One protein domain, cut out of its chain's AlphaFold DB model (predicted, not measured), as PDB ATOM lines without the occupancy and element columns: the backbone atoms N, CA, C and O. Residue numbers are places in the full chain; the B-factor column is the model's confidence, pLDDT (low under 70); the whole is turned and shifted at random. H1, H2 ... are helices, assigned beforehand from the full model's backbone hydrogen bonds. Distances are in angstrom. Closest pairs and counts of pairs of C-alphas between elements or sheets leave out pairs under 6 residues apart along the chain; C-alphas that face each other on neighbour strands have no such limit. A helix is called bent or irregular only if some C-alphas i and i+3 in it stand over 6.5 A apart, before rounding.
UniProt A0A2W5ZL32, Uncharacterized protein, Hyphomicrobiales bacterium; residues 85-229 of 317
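This is residues 85 to 229 of the 317 residues of an uncharacterized protein of Hyphomicrobiales bacterium (UniProt A0A2W5ZL32). Look for an up-and-down bundle of four helices, H4 to H7, each running against the one before it, with the hairpin of H1 and H2 added beside it: H1 packs along H4, and H2 lies on the far side of H1. Residues 218 to 229 of the long H7 stick out as an arm, and short H3 sits near the first residues of H1. The 145 printed residues hold seven named helices, H1 to H7 in chain order, and no named strand; the class is all helix. The whole is compact, with a radius of gyration of the C-alphas of 16.7 A, and flat, spanning 56 by 47 by 19 A.

Start with H1, residues 85 to 97, and H2, residues 103 to 116, a hairpin at a steep tilt of 40 degrees; their closest C-alphas, Trp 94 and Val 110, are 5.7 A apart. H3, residues 118 to 124, only just touches H1, with 3 pairs of C-alphas within 8 A; the closest, Leu 86 and Gly 124, are 5.5 A apart. H4, residues 131 to 149, is the hub, touching five helices. It runs the same way as H1 at a shallow tilt of 15 degrees, with the closest C-alphas, Leu 89 and Pro 136, 4.5 A apart. H5, residues 157 to 172, forms a hairpin with H4; C-alphas Ala 141 and Ala 162, their closest, are 4.4 A apart. H6, residues 174 to 194, touches H4, closest at C-alphas Ala 149 and Leu 187, 5.7 A apart. Residues 202 to 217 of H7, residues 197 to 229, touch H5; the closest C-alphas, Gly 163 and Cys 206, are 4.1 A apart. H2 is apart from H4, H5, H6 and H7. Every O i to N i+4 pair is within hydrogen-bond range in H1, H3 and H5; the counts are 9 of 10 in H2, 12 of 15 in H4, 15 of 17 in H6 and 27 of 29 in H7.

Find C-alpha 85 at (-58.597, 122.440, 114.543), where H1 begins its 18.1 A. H2 measures 19.9 A and H3 9.8 A. From C-alpha 131 at (-69.814, 120.621, 118.599), H4 runs 28.6 A. H5 measures 22.7 A and H6 31.3 A; H6 is only just irregular, with C-alphas 175 and 178 6.8 A apart. H7 runs 47.6 A to C-alpha 229 at (-82.306, 140.979, 134.438).

The two C-alphas farthest apart, Ala 102 and Asp 229, are 56.7 A apart. The printed part has no cut and no long link. Mean pLDDT of the printed part is 87.1; residues 152 to 155 are under 70.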
ATOM      1  N   LEU A  85     -58.458 123.274 113.358       88.88
ATOM      2  CA  LEU A  85     -58.597 122.440 114.543       88.88
ATOM      3  C   LEU A  85     -58.022 121.041 114.357       88.88
ATOM      4  O   LEU A  85     -57.370 120.545 115.277       88.88
ATOM      5  N   LEU A  86     -58.186 120.436 113.182       90.19
ATOM      6  CA  LEU A  86     -57.550 119.160 112.854       90.19
ATOM      7  C   LEU A  86     -56.014 119.276 112.877       90.19
ATOM      8  O   LEU A  86     -55.328 118.417 113.438       90.19
ATOM      9  N   GLY A  87     -55.472 120.378 112.353       91.56
ATOM     10  CA  GLY A  87     -54.050 120.709 112.460       91.56
ATOM     11  C   GLY A  87     -53.599 120.869 113.914       91.56
ATOM     12  O   GLY A  87     -52.585 120.296 114.318       91.56
ATOM     13  N   SER A  88     -54.388 121.565 114.739       90.00
ATOM     14  CA  SER A  88     -54.098 121.738 116.169       90.00
ATOM     15  C   SER A  88     -54.126 120.412 116.942       90.00
ATOM     16  O   SER A  88     -53.250 120.169 117.772       90.00
ATOM     17  N   LEU A  89     -55.071 119.521 116.625       90.06
ATOM     18  CA  LEU A  89     -55.165 118.172 117.182       90.06
ATOM     19  C   LEU A  89     -53.931 117.350 116.811       90.06
ATOM     20  O   LEU A  89     -53.331 116.701 117.663       90.06
ATOM     21  N   THR A  90     -53.515 117.415 115.551       91.94
ATOM     22  CA  THR A  90     -52.318 116.722 115.071       91.94
ATOM     23  C   THR A  90     -51.066 117.217 115.795       91.94
ATOM     24  O   THR A  90     -50.267 116.412 116.274       91.94
ATOM     25  N   ALA A  91     -50.921 118.535 115.959       90.69
ATOM     26  CA  ALA A  91     -49.828 119.126 116.724       90.69
ATOM     27  C   ALA A  91     -49.862 118.704 118.205       90.69
ATOM     28  O   ALA A  91     -48.811 118.415 118.784       90.69
ATOM     29  N   ALA A  92     -51.054 118.609 118.803       89.00
ATOM     30  CA  ALA A  92     -51.258 118.133 120.170       89.00
ATOM     31  C   ALA A  92     -50.795 116.683 120.348       89.00
ATOM     32  O   ALA A  92     -50.011 116.387 121.251       89.00
ATOM     33  N   LEU A  93     -51.249 115.790 119.465       88.94
ATOM     34  CA  LEU A  93     -50.880 114.374 119.465       88.94
ATOM     35  C   LEU A  93     -49.379 114.201 119.232       88.94
ATOM     36  O   LEU A  93     -48.728 113.408 119.911       88.94
ATOM     37  N   TRP A  94     -48.807 114.990 118.326       91.62
ATOM     38  CA  TRP A  94     -47.380 114.955 118.037       91.62
ATOM     39  C   TRP A  94     -46.560 115.380 119.255       91.62
ATOM     40  O   TRP A  94     -45.602 114.708 119.650       91.62
ATOM     41  N   TRP A  95     -46.985 116.458 119.913       89.75
ATOM     42  CA  TRP A  95     -46.390 116.930 121.155       89.75
ATOM     43  C   TRP A  95     -46.525 115.911 122.299       89.75
ATOM     44  O   TRP A  95     -45.589 115.759 123.094       89.75
ATOM     45  N   ALA A  96     -47.646 115.186 122.359       86.12
ATOM     46  CA  ALA A  96     -47.900 114.112 123.319       86.12
ATOM     47  C   ALA A  96     -47.004 112.890 123.088       86.12
ATOM     48  O   ALA A  96     -46.520 112.304 124.052       86.12
ATOM     49  N   ALA A  97     -46.762 112.531 121.824       88.19
ATOM     50  CA  ALA A  97     -46.001 111.350 121.421       88.19
ATOM     51  C   ALA A  97     -44.482 111.504 121.612       88.19
ATOM     52  O   ALA A  97     -43.766 110.506 121.714       88.19
ATOM     53  N   ARG A  98     -43.972 112.742 121.712       88.31
ATOM     54  CA  ARG A  98     -42.534 113.034 121.882       88.31
ATOM     55  C   ARG A  98     -41.779 112.182 122.918       88.31
ATOM     56  O   ARG A  98     -40.606 111.928 122.672       88.31
ATOM     57  N   PRO A  99     -42.344 111.792 124.078       84.44
ATOM     58  CA  PRO A  99     -41.628 110.986 125.067       84.44
ATOM     59  C   PRO A  99     -41.468 109.501 124.697       84.44
ATOM     60  O   PRO A  99     -40.811 108.785 125.453       84.44
ATOM     61  N   PHE A 100     -42.091 109.035 123.608       86.12
ATOM     62  CA  PHE A 100     -42.133 107.619 123.204       86.12
ATOM     63  C   PHE A 100     -41.418 107.339 121.901       86.12
ATOM     64  O   PHE A 100     -40.871 106.257 121.722       86.12
ATOM     65  N   VAL A 101     -41.455 108.300 120.987       89.88
ATOM     66  CA  VAL A 101     -41.000 108.108 119.614       89.88
ATOM     67  C   VAL A 101     -39.948 109.152 119.287       89.88
ATOM     68  O   VAL A 101     -40.018 110.294 119.754       89.88
ATOM     69  N   ALA A 102     -38.974 108.779 118.456       92.12
ATOM     70  CA  ALA A 102     -37.990 109.730 117.968       92.12
ATOM     71  C   ALA A 102     -38.695 110.885 117.239       92.12
ATOM     72  O   ALA A 102     -39.668 110.681 116.512       92.12
ATOM     73  N   TRP A 103     -38.180 112.106 117.395       90.12
ATOM     74  CA  TRP A 103     -38.797 113.324 116.853       90.12
ATOM     75  C   TRP A 103     -39.158 113.217 115.365       90.12
ATOM     76  O   TRP A 103     -40.274 113.559 114.981       90.12
ATOM     77  N   LYS A 104     -38.236 112.681 114.549       93.62
ATOM     78  CA  LYS A 104     -38.428 112.493 113.102       93.62
ATOM     79  C   LYS A 104     -39.584 111.538 112.792       93.62
ATOM     80  O   LYS A 104     -40.407 111.833 111.937       93.62
ATOM     81  N   GLN A 105     -39.673 110.425 113.521       92.25
ATOM     82  CA  GLN A 105     -40.751 109.448 113.363       92.25
ATOM     83  C   GLN A 105     -42.088 110.054 113.800       92.25
ATOM     84  O   GLN A 105     -43.067 109.970 113.067       92.25
ATOM     85  N   ALA A 106     -42.123 110.742 114.944       90.38
ATOM     86  CA  ALA A 106     -43.334 111.394 115.433       90.38
ATOM     87  C   ALA A 106     -43.863 112.457 114.450       90.38
ATOM     88  O   ALA A 106     -45.075 112.555 114.268       90.38
ATOM     89  N   MET A 107     -42.974 113.226 113.800       91.75
ATOM     90  CA  MET A 107     -43.357 114.224 112.787       91.75
ATOM     91  C   MET A 107     -44.015 113.610 111.553       91.75
ATOM     92  O   MET A 107     -44.844 114.269 110.939       91.75
ATOM     93  N   LEU A 108     -43.651 112.381 111.182       93.25
ATOM     94  CA  LEU A 108     -44.216 111.715 110.012       93.25
ATOM     95  C   LEU A 108     -45.486 110.936 110.369       93.25
ATOM     96  O   LEU A 108     -46.526 111.109 109.737       93.25
ATOM     97  N   PHE A 109     -45.417 110.095 111.403       93.00
ATOM     98  CA  PHE A 109     -46.483 109.143 111.711       93.00
ATOM     99  C   PHE A 109     -47.720 109.794 112.319       93.00
ATOM    100  O   PHE A 109     -48.824 109.348 112.027       93.00
ATOM    101  N   VAL A 110     -47.574 110.836 113.143       93.00
ATOM    102  CA  VAL A 110     -48.742 111.436 113.804       93.00
ATOM    103  C   VAL A 110     -49.644 112.181 112.813       93.00
ATOM    104  O   VAL A 110     -50.844 111.906 112.813       93.00
ATOM    105  N   PRO A 111     -49.123 113.054 111.926       91.69
ATOM    106  CA  PRO A 111     -49.945 113.650 110.876       91.69
ATOM    107  C   PRO A 111     -50.516 112.618 109.910       91.69
ATOM    108  O   PRO A 111     -51.698 112.691 109.588       91.69
ATOM    109  N   ALA A 112     -49.719 111.623 109.507       92.81
ATOM    110  CA  ALA A 112     -50.201 110.557 108.635       92.81
ATOM    111  C   ALA A 112     -51.374 109.796 109.274       92.81
ATOM    112  O   ALA A 112     -52.416 109.642 108.647       92.81
ATOM    113  N   ALA A 113     -51.257 109.396 110.543       92.50
ATOM    114  CA  ALA A 113     -52.330 108.716 111.266       92.50
ATOM    115  C   ALA A 113     -53.580 109.597 111.421       92.50
ATOM    116  O   ALA A 113     -54.695 109.099 111.285       92.50
ATOM    117  N   ALA A 114     -53.411 110.900 111.668       90.00
ATOM    118  CA  ALA A 114     -54.532 111.829 111.795       90.00
ATOM    119  C   ALA A 114     -55.307 111.992 110.476       90.00
ATOM    120  O   ALA A 114     -56.536 111.996 110.489       90.00
ATOM    121  N   VAL A 115     -54.600 112.080 109.344       89.88
ATOM    122  CA  VAL A 115     -55.213 112.178 108.008       89.88
ATOM    123  C   VAL A 115     -55.830 110.846 107.575       89.88
ATOM    124  O   VAL A 115     -56.871 110.841 106.930       89.88
ATOM    125  N   MET A 116     -55.242 109.713 107.962       92.19
ATOM    126  CA  MET A 116     -55.774 108.386 107.629       92.19
ATOM    127  C   MET A 116     -56.964 107.963 108.498       92.19
ATOM    128  O   MET A 116     -57.578 106.942 108.207       92.19
ATOM    129  N   ALA A 117     -57.311 108.716 109.547       91.56
ATOM    130  CA  ALA A 117     -58.444 108.421 110.420       91.56
ATOM    131  C   ALA A 117     -59.750 109.013 109.845       91.56
ATOM    132  O   ALA A 117     -59.994 110.216 110.002       91.56
ATOM    133  N   PRO A 118     -60.656 108.205 109.253       89.06
ATOM    134  CA  PRO A 118     -61.835 108.730 108.556       89.06
ATOM    135  C   PRO A 118     -62.773 109.503 109.485       89.06
ATOM    136  O   PRO A 118     -63.374 110.492 109.081       89.06
ATOM    137  N   ALA A 119     -62.846 109.102 110.758       87.88
ATOM    138  CA  ALA A 119     -63.614 109.810 111.775       87.88
ATOM    139  C   ALA A 119     -63.114 111.253 111.974       87.88
ATOM    140  O   ALA A 119     -63.920 112.171 112.078       87.88
ATOM    141  N   LEU A 120     -61.796 111.481 111.978       88.06
ATOM    142  CA  LEU A 120     -61.246 112.828 112.137       88.06
ATOM    143  C   LEU A 120     -61.526 113.699 110.912       88.06
ATOM    144  O   LEU A 120     -61.892 114.861 111.071       88.06
ATOM    145  N   LEU A 121     -61.443 113.135 109.706       89.31
ATOM    146  CA  LEU A 121     -61.813 113.842 108.477       89.31
ATOM    147  C   LEU A 121     -63.314 114.152 108.418       89.31
ATOM    148  O   LEU A 121     -63.709 115.240 107.992       89.31
ATOM    149  N   ALA A 122     -64.156 113.234 108.901       89.75
ATOM    150  CA  ALA A 122     -65.598 113.429 108.940       89.75
ATOM    151  C   ALA A 122     -65.999 114.618 109.833       89.75
ATOM    152  O   ALA A 122     -66.959 115.317 109.512       89.75
ATOM    153  N   TYR A 123     -65.258 114.905 110.903       86.06
ATOM    154  CA  TYR A 123     -65.578 116.015 111.808       86.06
ATOM    155  C   TYR A 123     -64.731 117.276 111.593       86.06
ATOM    156  O   TYR A 123     -65.193 118.366 111.919       86.06
ATOM    157  N   GLY A 124     -63.520 117.148 111.046       86.25
ATOM    158  CA  GLY A 124     -62.563 118.245 110.852       86.25
ATOM    159  C   GLY A 124     -62.492 118.807 109.429       86.25
ATOM    160  O   GLY A 124     -61.651 119.662 109.164       86.25
ATOM    161  N   GLY A 125     -63.327 118.321 108.506       87.69
ATOM    162  CA  GLY A 125     -63.357 118.794 107.120       87.69
ATOM    163  C   GLY A 125     -63.723 120.277 106.981       87.69
ATOM    164  O   GLY A 125     -64.376 120.868 107.845       87.69
ATOM    165  N   ALA A 126     -63.316 120.886 105.864       90.94
ATOM    166  CA  ALA A 126     -63.657 122.271 105.554       90.94
ATOM    167  C   ALA A 126     -65.181 122.481 105.526       90.94
ATOM    168  O   ALA A 126     -65.929 121.652 105.006       90.94
ATOM    169  N   GLY A 127     -65.642 123.579 106.125       87.75
ATOM    170  CA  GLY A 127     -67.070 123.910 106.212       87.75
ATOM    171  C   GLY A 127     -67.867 123.089 107.233       87.75
ATOM    172  O   GLY A 127     -69.069 123.308 107.375       87.75
ATOM    173  N   ARG A 128     -67.232 122.171 107.976       87.12
ATOM    174  CA  ARG A 128     -67.891 121.439 109.065       87.12
ATOM    175  C   ARG A 128     -67.679 122.151 110.394       87.12
ATOM    176  O   ARG A 128     -66.615 122.083 111.002       87.12
ATOM    177  N   PHE A 129     -68.731 122.817 110.860       81.44
ATOM    178  CA  PHE A 129     -68.792 123.438 112.179       81.44
ATOM    179  C   PHE A 129     -69.758 122.638 113.065       81.44
ATOM    180  O   PHE A 129     -70.968 122.830 113.015       81.44
ATOM    181  N   GLY A 130     -69.233 121.677 113.829       82.38
ATOM    182  CA  GLY A 130     -70.020 120.845 114.754       82.38
ATOM    183  C   GLY A 130     -69.570 121.028 116.199       82.38
ATOM    184  O   GLY A 130     -68.505 121.555 116.441       82.38
ATOM    185  N   HIS A 131     -70.303 120.560 117.205       81.75
ATOM    186  CA  HIS A 131     -69.814 120.621 118.599       81.75
ATOM    187  C   HIS A 131     -68.604 119.689 118.855       81.75
ATOM    188  O   HIS A 131     -67.905 119.831 119.857       81.75
ATOM    189  N   HIS A 132     -68.287 118.792 117.911       82.81
ATOM    190  CA  HIS A 132     -67.136 117.878 117.944       82.81
ATOM    191  C   HIS A 132     -65.756 118.568 117.919       82.81
ATOM    192  O   HIS A 132     -64.731 117.914 118.100       82.81
ATOM    193  N   LEU A 133     -65.716 119.900 117.805       71.25
ATOM    194  CA  LEU A 133     -64.526 120.752 118.006       71.25
ATOM    195  C   LEU A 133     -63.927 120.601 119.419       71.25
ATOM    196  O   LEU A 133     -62.827 121.067 119.709       71.25
ATOM    197  N   ILE A 134     -64.658 119.916 120.293       83.50
ATOM    198  CA  ILE A 134     -64.237 119.425 121.595       83.50
ATOM    199  C   ILE A 134     -63.058 118.428 121.529       83.50
ATOM    200  O   ILE A 134     -62.233 118.403 122.441       83.50
ATOM    201  N   ILE A 135     -62.919 117.655 120.445       84.75
ATOM    202  CA  ILE A 135     -61.930 116.567 120.322       84.75
ATOM    203  C   ILE A 135     -60.472 117.070 120.429       84.75
ATOM    204  O   ILE A 135     -59.715 116.514 121.230       84.75
ATOM    205  N   PRO A 136     -60.046 118.135 119.715       84.12
ATOM    206  CA  PRO A 136     -58.736 118.755 119.929       84.12
ATOM    207  C   PRO A 136     -58.476 119.173 121.384       84.12
ATOM    208  O   PRO A 136     -57.368 118.995 121.892       84.12
ATOM    209  N   LEU A 137     -59.495 119.688 122.082       85.31
ATOM    210  CA  LEU A 137     -59.378 120.086 123.489       85.31
ATOM    211  C   LEU A 137     -59.198 118.862 124.399       85.31
ATOM    212  O   LEU A 137     -58.373 118.917 125.316       85.31
ATOM    213  N   CYS A 138     -59.901 117.753 124.125       87.50
ATOM    214  CA  CYS A 138     -59.659 116.461 124.780       87.50
ATOM    215  C   CYS A 138     -58.210 116.033 124.601       87.50
ATOM    216  O   CYS A 138     -57.526 115.746 125.580       87.50
ATOM    217  N   ALA A 139     -57.734 116.016 123.358       87.25
ATOM    218  CA  ALA A 139     -56.393 115.551 123.047       87.25
ATOM    219  C   ALA A 139     -55.319 116.387 123.751       87.25
ATOM    220  O   ALA A 139     -54.390 115.817 124.316       87.25
ATOM    221  N   MET A 140     -55.472 117.714 123.805       89.12
ATOM    222  CA  MET A 140     -54.577 118.584 124.576       89.12
ATOM    223  C   MET A 140     -54.608 118.257 126.073       89.12
ATOM    224  O   MET A 140     -53.551 118.120 126.694       89.12
ATOM    225  N   ALA A 141     -55.798 118.097 126.661       90.75
ATOM    226  CA  ALA A 141     -55.935 117.735 128.068       90.75
ATOM    227  C   ALA A 141     -55.243 116.399 128.385       90.75
ATOM    228  O   ALA A 141     -54.439 116.334 129.321       90.75
ATOM    229  N   PHE A 142     -55.478 115.366 127.570       90.00
ATOM    230  CA  PHE A 142     -54.827 114.065 127.721       90.00
ATOM    231  C   PHE A 142     -53.327 114.135 127.489       90.00
ATOM    232  O   PHE A 142     -52.585 113.583 128.289       90.00
ATOM    233  N   ALA A 143     -52.856 114.846 126.465       90.00
ATOM    234  CA  ALA A 143     -51.432 115.016 126.199       90.00
ATOM    235  C   ALA A 143     -50.700 115.594 127.416       90.00
ATOM    236  O   ALA A 143     -49.653 115.095 127.834       90.00
ATOM    237  N   HIS A 144     -51.277 116.632 128.023       91.25
ATOM    238  CA  HIS A 144     -50.736 117.256 129.223       91.25
ATOM    239  C   HIS A 144     -50.806 116.336 130.452       91.25
ATOM    240  O   HIS A 144     -49.813 116.237 131.179       91.25
ATOM    241  N   ALA A 145     -51.930 115.642 130.667       90.56
ATOM    242  CA  ALA A 145     -52.099 114.697 131.773       90.56
ATOM    243  C   ALA A 145     -51.119 113.523 131.656       90.56
ATOM    244  O   ALA A 145     -50.421 113.182 132.604       90.56
ATOM    245  N   PHE A 146     -50.993 112.975 130.456       89.94
ATOM    246  CA  PHE A 146     -50.111 111.870 130.138       89.94
ATOM    247  C   PHE A 146     -48.628 112.254 130.332       89.94
ATOM    248  O   PHE A 146     -47.844 111.523 130.945       89.94
ATOM    249  N   ARG A 147     -48.214 113.445 129.880       88.94
ATOM    250  CA  ARG A 147     -46.849 113.945 130.133       88.94
ATOM    251  C   ARG A 147     -46.582 114.231 131.607       88.94
ATOM    252  O   ARG A 147     -45.453 114.050 132.047       88.94
ATOM    253  N   ALA A 148     -47.589 114.678 132.351       89.44
ATOM    254  CA  ALA A 148     -47.477 114.833 133.793       89.44
ATOM    255  C   ALA A 148     -47.341 113.465 134.490       89.44
ATOM    256  O   ALA A 148     -46.492 113.328 135.363       89.44
ATOM    257  N   ALA A 149     -48.109 112.457 134.069       89.19
ATOM    258  CA  ALA A 149     -48.059 111.101 134.619       89.19
ATOM    259  C   ALA A 149     -46.723 110.392 134.348       89.19
ATOM    260  O   ALA A 149     -46.175 109.764 135.237       89.19
ATOM    261  N   SER A 150     -46.162 110.531 133.145       86.69
ATOM    262  CA  SER A 150     -44.955 109.791 132.737       86.69
ATOM    263  C   SER A 150     -43.645 110.222 133.413       86.69
ATOM    264  O   SER A 150     -42.605 109.648 133.103       86.69
ATOM    265  N   GLY A 151     -43.630 111.267 134.249       77.44
ATOM    266  CA  GLY A 151     -42.423 111.751 134.943       77.44
ATOM    267  C   GLY A 151     -41.308 112.309 134.037       77.44
ATOM    268  O   GLY A 151     -40.417 113.016 134.504       77.44
ATOM    269  N   ARG A 152     -41.378 112.094 132.713       68.44
ATOM    270  CA  ARG A 152     -40.380 112.490 131.694       68.44
ATOM    271  C   ARG A 152     -40.346 113.991 131.384       68.44
ATOM    272  O   ARG A 152     -39.720 114.437 130.425       68.44
ATOM    273  N   GLY A 153     -41.000 114.802 132.202       58.06
ATOM    274  CA  GLY A 153     -40.845 116.245 132.211       58.06
ATOM    275  C   GLY A 153     -41.117 116.745 133.615       58.06
ATOM    276  O   GLY A 153     -42.264 116.709 134.043       58.06
ATOM    277  N   ARG A 154     -40.074 117.220 134.310       56.72
ATOM    278  CA  ARG A 154     -40.084 117.819 135.662       56.72
ATOM    279  C   ARG A 154     -40.966 119.081 135.779       56.72
ATOM    280  O   ARG A 154     -40.513 120.132 136.217       56.72
ATOM    281  N   ARG A 155     -42.205 119.064 135.296       66.62
ATOM    282  CA  ARG A 155     -43.046 120.254 135.185       66.62
ATOM    283  C   ARG A 155     -44.420 119.940 135.747       66.62
ATOM    284  O   ARG A 155     -45.317 119.550 135.006       66.62
ATOM    285  N   ALA A 156     -44.591 120.213 137.041       73.06
ATOM    286  CA  ALA A 156     -45.898 120.351 137.695       73.06
ATOM    287  C   ALA A 156     -46.879 121.200 136.852       73.06
ATOM    288  O   ALA A 156     -48.079 120.937 136.809       73.06
ATOM    289  N   ASN A 157     -46.343 122.144 136.069       88.38
ATOM    290  CA  ASN A 157     -47.087 122.956 135.109       88.38
ATOM    291  C   ASN A 157     -47.907 122.126 134.107       88.38
ATOM    292  O   ASN A 157     -49.003 122.542 133.749       88.38
ATOM    293  N   SER A 158     -47.432 120.953 133.669       90.31
ATOM    294  CA  SER A 158     -48.171 120.109 132.720       90.31
ATOM    295  C   SER A 158     -49.517 119.664 133.281       90.31
ATOM    296  O   SER A 158     -50.509 119.716 132.563       90.31
ATOM    297  N   ALA A 159     -49.585 119.307 134.566       92.06
ATOM    298  CA  ALA A 159     -50.845 118.918 135.187       92.06
ATOM    299  C   ALA A 159     -51.806 120.112 135.310       92.06
ATOM    300  O   ALA A 159     -52.990 119.986 135.010       92.06
ATOM    301  N   ILE A 160     -51.286 121.301 135.636       93.25
ATOM    302  CA  ILE A 160     -52.074 122.546 135.653       93.25
ATOM    303  C   ILE A 160     -52.666 122.836 134.272       93.25
ATOM    304  O   ILE A 160     -53.848 123.171 134.166       93.25
ATOM    305  N   TYR A 161     -51.877 122.679 133.206       92.62
ATOM    306  CA  TYR A 161     -52.372 122.848 131.841       92.62
ATOM    307  C   TYR A 161     -53.406 121.785 131.465       92.62
ATOM    308  O   TYR A 161     -54.405 122.141 130.844       92.62
ATOM    309  N   ALA A 162     -53.241 120.525 131.885       93.31
ATOM    310  CA  ALA A 162     -54.258 119.487 131.683       93.31
ATOM    311  C   ALA A 162     -55.607 119.914 132.281       93.31
ATOM    312  O   ALA A 162     -56.632 119.908 131.596       93.31
ATOM    313  N   GLY A 163     -55.583 120.388 133.529       93.25
ATOM    314  CA  GLY A 163     -56.754 120.922 134.213       93.25
ATOM    315  C   GLY A 163     -57.355 122.140 133.519       93.25
ATOM    316  O   GLY A 163     -58.573 122.237 133.371       93.25
ATOM    317  N   LEU A 164     -56.509 123.062 133.051       93.75
ATOM    318  CA  LEU A 164     -56.944 124.243 132.310       93.75
ATOM    319  C   LEU A 164     -57.669 123.852 131.017       93.75
ATOM    320  O   LEU A 164     -58.749 124.381 130.758       93.75
ATOM    321  N   TRP A 165     -57.122 122.912 130.241       93.94
ATOM    322  CA  TRP A 165     -57.744 122.417 129.010       93.94
ATOM    323  C   TRP A 165     -59.052 121.671 129.283       93.94
ATOM    324  O   TRP A 165     -60.033 121.918 128.583       93.94
ATOM    325  N   CYS A 166     -59.127 120.870 130.351       92.75
ATOM    326  CA  CYS A 166     -60.384 120.267 130.810       92.75
ATOM    327  C   CYS A 166     -61.433 121.339 131.159       92.75
ATOM    328  O   CYS A 166     -62.600 121.240 130.775       92.75
ATOM    329  N   GLY A 167     -61.023 122.398 131.860       90.44
ATOM    330  CA  GLY A 167     -61.898 123.511 132.235       90.44
ATOM    331  C   GLY A 167     -62.339 124.361 131.038       90.44
ATOM    332  O   GLY A 167     -63.451 124.882 131.022       90.44
ATOM    333  N   ILE A 168     -61.476 124.525 130.032       90.75
ATOM    334  CA  ILE A 168     -61.822 125.200 128.774       90.75
ATOM    335  C   ILE A 168     -62.811 124.341 127.995       90.75
ATOM    336  O   ILE A 168     -63.848 124.849 127.592       90.75
ATOM    337  N   GLY A 169     -62.531 123.053 127.821       89.81
ATOM    338  CA  GLY A 169     -63.407 122.175 127.061       89.81
ATOM    339  C   GLY A 169     -64.791 122.021 127.703       89.81
ATOM    340  O   GLY A 169     -65.785 122.128 126.997       89.81
ATOM    341  N   THR A 170     -64.879 121.870 129.030       89.56
ATOM    342  CA  THR A 170     -66.177 121.830 129.748       89.56
ATOM    343  C   THR A 170     -66.970 123.133 129.639       89.56
ATOM    344  O   THR A 170     -68.188 123.126 129.785       89.56
ATOM    345  N   ALA A 171     -66.299 124.252 129.347       88.12
ATOM    346  CA  ALA A 171     -66.958 125.512 129.019       88.12
ATOM    347  C   ALA A 171     -67.623 125.498 127.640       88.12
ATOM    348  O   ALA A 171     -68.615 126.193 127.443       88.12
ATOM    349  N   PHE A 172     -67.026 124.774 126.689       85.94
ATOM    350  CA  PHE A 172     -67.518 124.661 125.321       85.94
ATOM    351  C   PHE A 172     -68.618 123.607 125.205       85.94
ATOM    352  O   PHE A 172     -69.613 123.852 124.531       85.94
ATOM    353  N   SER A 173     -68.466 122.457 125.867       89.19
ATOM    354  CA  SER A 173     -69.491 121.413 125.900       89.19
ATOM    355  C   SER A 173     -69.393 120.561 127.168       89.19
ATOM    356  O   SER A 173     -68.305 120.214 127.630       89.19
ATOM    357  N   VAL A 174     -70.553 120.195 127.726       88.94
ATOM    358  CA  VAL A 174     -70.666 119.309 128.900       88.94
ATOM    359  C   VAL A 174     -70.165 117.892 128.611       88.94
ATOM    360  O   VAL A 174     -69.705 117.201 129.520       88.94
ATOM    361  N   GLU A 175     -70.154 117.485 127.341       88.88
ATOM    362  CA  GLU A 175     -69.644 116.187 126.883       88.88
ATOM    363  C   GLU A 175     -68.137 116.027 127.119       88.88
ATOM    364  O   GLU A 175     -67.602 114.929 127.001       88.88
ATOM    365  N   MET A 176     -67.440 117.098 127.518       89.38
ATOM    366  CA  MET A 176     -66.056 117.021 127.979       89.38
ATOM    367  C   MET A 176     -65.874 116.317 129.313       89.38
ATOM    368  O   MET A 176     -64.758 115.915 129.649       89.38
ATOM    369  N   LEU A 177     -66.923 116.263 130.128       90.81
ATOM    370  CA  LEU A 177     -66.799 115.868 131.522       90.81
ATOM    371  C   LEU A 177     -66.232 114.442 131.692       90.81
ATOM    372  O   LEU A 177     -65.317 114.295 132.502       90.81
ATOM    373  N   PRO A 178     -66.639 113.425 130.901       91.06
ATOM    374  CA  PRO A 178     -66.020 112.099 130.940       91.06
ATOM    375  C   PRO A 178     -64.520 112.121 130.621       91.06
ATOM    376  O   PRO A 178     -63.737 111.452 131.293       91.06
ATOM    377  N   PHE A 179     -64.090 112.927 129.647       89.19
ATOM    378  CA  PHE A 179     -62.677 113.036 129.276       89.19
ATOM    379  C   PHE A 179     -61.850 113.719 130.365       89.19
ATOM    380  O   PHE A 179     -60.742 113.279 130.673       89.19
ATOM    381  N   ALA A 180     -62.406 114.756 130.994       91.12
ATOM    382  CA  ALA A 180     -61.786 115.389 132.148       91.12
ATOM    383  C   ALA A 180     -61.633 114.389 133.302       91.12
ATOM    384  O   ALA A 180     -60.537 114.251 133.846       91.12
ATOM    385  N   LEU A 181     -62.697 113.649 133.636       93.00
ATOM    386  CA  LEU A 181     -62.660 112.613 134.672       93.00
ATOM    387  C   LEU A 181     -61.616 111.538 134.363       93.00
ATOM    388  O   LEU A 181     -60.880 111.148 135.264       93.00
ATOM    389  N   LEU A 182     -61.493 111.113 133.105       93.31
ATOM    390  CA  LEU A 182     -60.487 110.135 132.696       93.31
ATOM    391  C   LEU A 182     -59.057 110.683 132.833       93.31
ATOM    392  O   LEU A 182     -58.169 109.966 133.291       93.31
ATOM    393  N   ALA A 183     -58.824 111.957 132.506       91.75
ATOM    394  CA  ALA A 183     -57.528 112.603 132.720       91.75
ATOM    395  C   ALA A 183     -57.166 112.687 134.218       91.75
ATOM    396  O   ALA A 183     -56.026 112.410 134.594       91.75
ATOM    397  N   PHE A 184     -58.136 113.013 135.080       92.50
ATOM    398  CA  PHE A 184     -57.958 112.976 136.536       92.50
ATOM    399  C   PHE A 184     -57.700 111.558 137.048       92.50
ATOM    400  O   PHE A 184     -56.780 111.363 137.838       92.50
ATOM    401  N   ALA A 185     -58.468 110.575 136.572       93.50
ATOM    402  CA  ALA A 185     -58.307 109.174 136.942       93.50
ATOM    403  C   ALA A 185     -56.922 108.647 136.548       93.50
ATOM    404  O   ALA A 185     -56.279 107.989 137.357       93.50
ATOM    405  N   GLY A 186     -56.419 108.997 135.361       91.69
ATOM    406  CA  GLY A 186     -55.071 108.625 134.926       91.69
ATOM    407  C   GLY A 186     -53.969 109.220 135.808       91.69
ATOM    408  O   GLY A 186     -53.022 108.522 136.161       91.69
ATOM    409  N   LEU A 187     -54.104 110.487 136.219       91.06
ATOM    410  CA  LEU A 187     -53.161 111.116 137.153       91.06
ATOM    411  C   LEU A 187     -53.231 110.501 138.556       91.06
ATOM    412  O   LEU A 187     -52.193 110.293 139.178       91.06
ATOM    413  N   ALA A 188     -54.437 110.201 139.043       91.69
ATOM    414  CA  ALA A 188     -54.640 109.560 140.339       91.69
ATOM    415  C   ALA A 188     -54.098 108.125 140.350       91.69
ATOM    416  O   ALA A 188     -53.437 107.731 141.304       91.69
ATOM    417  N   LEU A 189     -54.312 107.366 139.274       92.56
ATOM    418  CA  LEU A 189     -53.756 106.025 139.124       92.56
ATOM    419  C   LEU A 189     -52.226 106.063 139.088       92.56
ATOM    420  O   LEU A 189     -51.591 105.277 139.780       92.56
ATOM    421  N   ALA A 190     -51.633 107.005 138.346       89.75
ATOM    422  CA  ALA A 190     -50.184 107.193 138.344       89.75
ATOM    423  C   ALA A 190     -49.645 107.497 139.753       89.75
ATOM    424  O   ALA A 190     -48.617 106.961 140.136       89.75
ATOM    425  N   TRP A 191     -50.362 108.293 140.553       90.62
ATOM    426  CA  TRP A 191     -49.993 108.527 141.953       90.62
ATOM    427  C   TRP A 191     -50.041 107.256 142.806       90.62
ATOM    428  O   TRP A 191     -49.090 106.993 143.537       90.62
ATOM    429  N   VAL A 192     -51.100 106.451 142.684       92.69
ATOM    430  CA  VAL A 192     -51.222 105.179 143.418       92.69
ATOM    431  C   VAL A 192     -50.099 104.206 143.049       92.69
ATOM    432  O   VAL A 192     -49.604 103.501 143.921       92.69
ATOM    433  N   LEU A 193     -49.694 104.175 141.777       92.19
ATOM    434  CA  LEU A 193     -48.633 103.289 141.292       92.19
ATOM    435  C   LEU A 193     -47.228 103.774 141.673       92.19
ATOM    436  O   LEU A 193     -46.395 102.953 142.046       92.19
ATOM    437  N   ASP A 194     -46.965 105.080 141.588       87.88
ATOM    438  CA  ASP A 194     -45.649 105.651 141.898       87.88
ATOM    439  C   ASP A 194     -45.397 105.737 143.416       87.88
ATOM    440  O   ASP A 194     -44.246 105.732 143.850       87.88
ATOM    441  N   GLY A 195     -46.453 105.876 144.231       86.00
ATOM    442  CA  GLY A 195     -46.345 106.091 145.682       86.00
ATOM    443  C   GLY A 195     -45.694 107.425 146.081       86.00
ATOM    444  O   GLY A 195     -45.344 107.619 147.242       86.00
ATOM    445  N   ASP A 196     -45.513 108.342 145.127       84.81
ATOM    446  CA  ASP A 196     -44.761 109.590 145.283       84.81
ATOM    447  C   ASP A 196     -45.683 110.779 145.614       84.81
ATOM    448  O   ASP A 196     -46.655 111.059 144.907       84.81
ATOM    449  N   GLU A 197     -45.342 111.547 146.649       86.00
ATOM    450  CA  GLU A 197     -46.016 112.803 147.016       86.00
ATOM    451  C   GLU A 197     -45.988 113.838 145.878       86.00
ATOM    452  O   GLU A 197     -46.923 114.628 145.704       86.00
ATOM    453  N   ALA A 198     -44.961 113.810 145.020       82.75
ATOM    454  CA  ALA A 198     -44.934 114.667 143.840       82.75
ATOM    455  C   ALA A 198     -46.069 114.332 142.859       82.75
ATOM    456  O   ALA A 198     -46.483 115.199 142.083       82.75
ATOM    457  N   ALA A 199     -46.595 113.104 142.873       83.25
ATOM    458  CA  ALA A 199     -47.739 112.709 142.062       83.25
ATOM    459  C   ALA A 199     -49.071 113.214 142.630       83.25
ATOM    460  O   ALA A 199     -49.914 113.669 141.848       83.25
ATOM    461  N   ALA A 200     -49.218 113.276 143.957       86.69
ATOM    462  CA  ALA A 200     -50.344 113.963 144.597       86.69
ATOM    463  C   ALA A 200     -50.409 115.439 144.157       86.69
ATOM    464  O   ALA A 200     -51.455 115.921 143.708       86.69
ATOM    465  N   GLY A 201     -49.259 116.125 144.130       87.19
ATOM    466  CA  GLY A 201     -49.152 117.501 143.631       87.19
ATOM    467  C   GLY A 201     -49.584 117.681 142.164       87.19
ATOM    468  O   GLY A 201     -50.070 118.751 141.784       87.19
ATOM    469  N   ARG A 202     -49.480 116.643 141.317       90.25
ATOM    470  CA  ARG A 202     -49.989 116.683 139.930       90.25
ATOM    471  C   ARG A 202     -51.515 116.667 139.898       90.25
ATOM    472  O   ARG A 202     -52.114 117.445 139.152       90.25
ATOM    473  N   VAL A 203     -52.150 115.827 140.714       90.12
ATOM    474  CA  VAL A 203     -53.616 115.781 140.831       90.12
ATOM    475  C   VAL A 203     -54.148 117.129 141.326       90.12
ATOM    476  O   VAL A 203     -55.064 117.691 140.716       90.12
ATOM    477  N   GLU A 204     -53.517 117.705 142.353       90.62
ATOM    478  CA  GLU A 204     -53.850 119.043 142.857       90.62
ATOM    479  C   GLU A 204     -53.653 120.131 141.797       90.62
ATOM    480  O   GLU A 204     -54.537 120.966 141.586       90.62
ATOM    481  N   GLY A 205     -52.529 120.103 141.075       89.75
ATOM    482  CA  GLY A 205     -52.253 121.026 139.976       89.75
ATOM    483  C   GLY A 205     -53.337 120.980 138.896       89.75
ATOM    484  O   GLY A 205     -53.840 122.025 138.471       89.75
ATOM    485  N   CYS A 206     -53.763 119.779 138.505       90.56
ATOM    486  CA  CYS A 206     -54.869 119.586 137.567       90.56
ATOM    487  C   CYS A 206     -56.190 120.156 138.115       90.56
ATOM    488  O   CYS A 206     -56.880 120.919 137.429       90.56
ATOM    489  N   ALA A 207     -56.513 119.898 139.383       91.06
ATOM    490  CA  ALA A 207     -57.715 120.434 140.021       91.06
ATOM    491  C   ALA A 207     -57.701 121.975 140.085       91.06
ATOM    492  O   ALA A 207     -58.718 122.628 139.818       91.06
ATOM    493  N   LEU A 208     -56.543 122.574 140.380       92.00
ATOM    494  CA  LEU A 208     -56.343 124.025 140.382       92.00
ATOM    495  C   LEU A 208     -56.556 124.628 138.989       92.00
ATOM    496  O   LEU A 208     -57.283 125.621 138.861       92.00
ATOM    497  N   GLY A 209     -55.975 124.017 137.952       88.19
ATOM    498  CA  GLY A 209     -56.162 124.427 136.557       88.19
ATOM    499  C   GLY A 209     -57.635 124.419 136.147       88.19
ATOM    500  O   GLY A 209     -58.149 125.421 135.638       88.19
ATOM    501  N   PHE A 210     -58.340 123.332 136.469       89.62
ATOM    502  CA  PHE A 210     -59.770 123.176 136.196       89.62
ATOM    503  C   PHE A 210     -60.609 124.240 136.921       89.62
ATOM    504  O   PHE A 210     -61.408 124.966 136.313       89.62
ATOM    505  N   ARG A 211     -60.373 124.420 138.226       89.81
ATOM    506  CA  ARG A 211     -61.122 125.366 139.068       89.81
ATOM    507  C   ARG A 211     -60.906 126.823 138.662       89.81
ATOM    508  O   ARG A 211     -61.855 127.611 138.727       89.81
ATOM    509  N   ARG A 212     -59.686 127.206 138.261       89.31
ATOM    510  CA  ARG A 212     -59.374 128.583 137.832       89.31
ATOM    511  C   ARG A 212     -60.253 128.995 136.652       89.31
ATOM    512  O   ARG A 212     -60.726 130.132 136.613       89.31
ATOM    513  N   ARG A 213     -60.549 128.061 135.742       82.62
ATOM    514  CA  ARG A 213     -61.464 128.318 134.629       82.62
ATOM    515  C   ARG A 213     -62.933 128.285 135.050       82.62
ATOM    516  O   ARG A 213     -63.671 129.198 134.672       82.62
ATOM    517  N   GLY A 214     -63.328 127.323 135.886       77.75
ATOM    518  CA  GLY A 214     -64.697 127.203 136.402       77.75
ATOM    519  C   GLY A 214     -65.204 128.474 137.098       77.75
ATOM    520  O   GLY A 214     -66.309 128.937 136.814       77.75
ATOM    521  N   ARG A 215     -64.376 129.124 137.932       80.81
ATOM    522  CA  ARG A 215     -64.759 130.395 138.588       80.81
ATOM    523  C   ARG A 215     -64.993 131.531 137.589       80.81
ATOM    524  O   ARG A 215     -65.948 132.288 137.739       80.81
ATOM    525  N   GLY A 216     -64.157 131.634 136.556       77.25
ATOM    526  CA  GLY A 216     -64.314 132.646 135.508       77.25
ATOM    527  C   GLY A 216     -65.564 132.434 134.647       77.25
ATOM    528  O   GLY A 216     -66.114 133.395 134.109       77.25
ATOM    529  N   LEU A 217     -66.027 131.190 134.507       74.25
ATOM    530  CA  LEU A 217     -67.289 130.870 133.835       74.25
ATOM    531  C   LEU A 217     -68.487 131.187 134.720       74.25
ATOM    532  O   LEU A 217     -69.407 131.855 134.259       74.25
ATOM    533  N   ALA A 218     -68.438 130.806 135.997       76.25
ATOM    534  CA  ALA A 218     -69.480 131.148 136.959       76.25
ATOM    535  C   ALA A 218     -69.683 132.672 137.038       76.25
ATOM    536  O   ALA A 218     -70.808 133.143 136.871       76.25
ATOM    537  N   ALA A 219     -68.598 133.445 137.163       81.44
ATOM    538  CA  ALA A 219     -68.647 134.908 137.195       81.44
ATOM    539  C   ALA A 219     -69.216 135.515 135.901       81.44
ATOM    540  O   ALA A 219     -70.059 136.411 135.956       81.44
ATOM    541  N   ARG A 220     -68.816 135.003 134.725       77.75
ATOM    542  CA  ARG A 220     -69.385 135.447 133.441       77.75
ATOM    543  C   ARG A 220     -70.861 135.094 133.305       77.75
ATOM    544  O   ARG A 220     -71.629 135.944 132.873       77.75
ATOM    545  N   SER A 221     -71.268 133.899 133.731       70.06
ATOM    546  CA  SER A 221     -72.672 133.476 133.711       70.06
ATOM    547  C   SER A 221     -73.543 134.323 134.644       70.06
ATOM    548  O   SER A 221     -74.685 134.620 134.308       70.06
ATOM    549  N   ALA A 222     -73.005 134.742 135.795       80.62
ATOM    550  CA  ALA A 222     -73.687 135.624 136.733       80.62
ATOM    551  C   ALA A 222     -73.815 137.040 136.161       80.62
ATOM    552  O   ALA A 222     -74.894 137.620 136.202       80.62
ATOM    553  N   LYS A 223     -72.745 137.572 135.549       83.69
ATOM    554  CA  LYS A 223     -72.777 138.880 134.877       83.69
ATOM    555  C   LYS A 223     -73.749 138.895 133.695       83.69
ATOM    556  O   LYS A 223     -74.462 139.875 133.522       83.69
ATOM    557  N   TRP A 224     -73.774 137.824 132.902       72.81
ATOM    558  CA  TRP A 224     -74.696 137.675 131.779       72.81
ATOM    559  C   TRP A 224     -76.151 137.579 132.255       72.81
ATOM    560  O   TRP A 224     -76.986 138.327 131.761       72.81
ATOM    561  N   ARG A 225     -76.444 136.777 133.289       78.00
ATOM    562  CA  ARG A 225     -77.777 136.745 133.924       78.00
ATOM    563  C   ARG A 225     -78.196 138.112 134.463       78.00
ATOM    564  O   ARG A 225     -79.233 138.618 134.071       78.00
ATOM    565  N   ALA A 226     -77.324 138.788 135.211       82.38
ATOM    566  CA  ALA A 226     -77.581 140.147 135.690       82.38
ATOM    567  C   ALA A 226     -77.708 141.190 134.559       82.38
ATOM    568  O   ALA A 226     -78.186 142.297 134.794       82.38
ATOM    569  N   SER A 227     -77.220 140.894 133.348       74.56
ATOM    570  CA  SER A 227     -77.443 141.717 132.155       74.56
ATOM    571  C   SER A 227     -78.805 141.444 131.527       74.56
ATOM    572  O   SER A 227     -79.402 142.382 131.015       74.56
ATOM    573  N   LEU A 228     -79.289 140.199 131.560       72.75
ATOM    574  CA  LEU A 228     -80.654 139.867 131.153       72.75
ATOM    575  C   LEU A 228     -81.673 140.479 132.114       72.75
ATOM    576  O   LEU A 228     -82.640 141.072 131.661       72.75
ATOM    577  N   ASP A 229     -81.405 140.426 133.420       80.12
ATOM    578  CA  ASP A 229     -82.306 140.979 134.438       80.12
ATOM    579  C   ASP A 229     -82.364 142.520 134.395       80.12
ATOM    580  O   ASP A 229     -83.386 143.117 134.719       80.12
TER     581      ASP A 229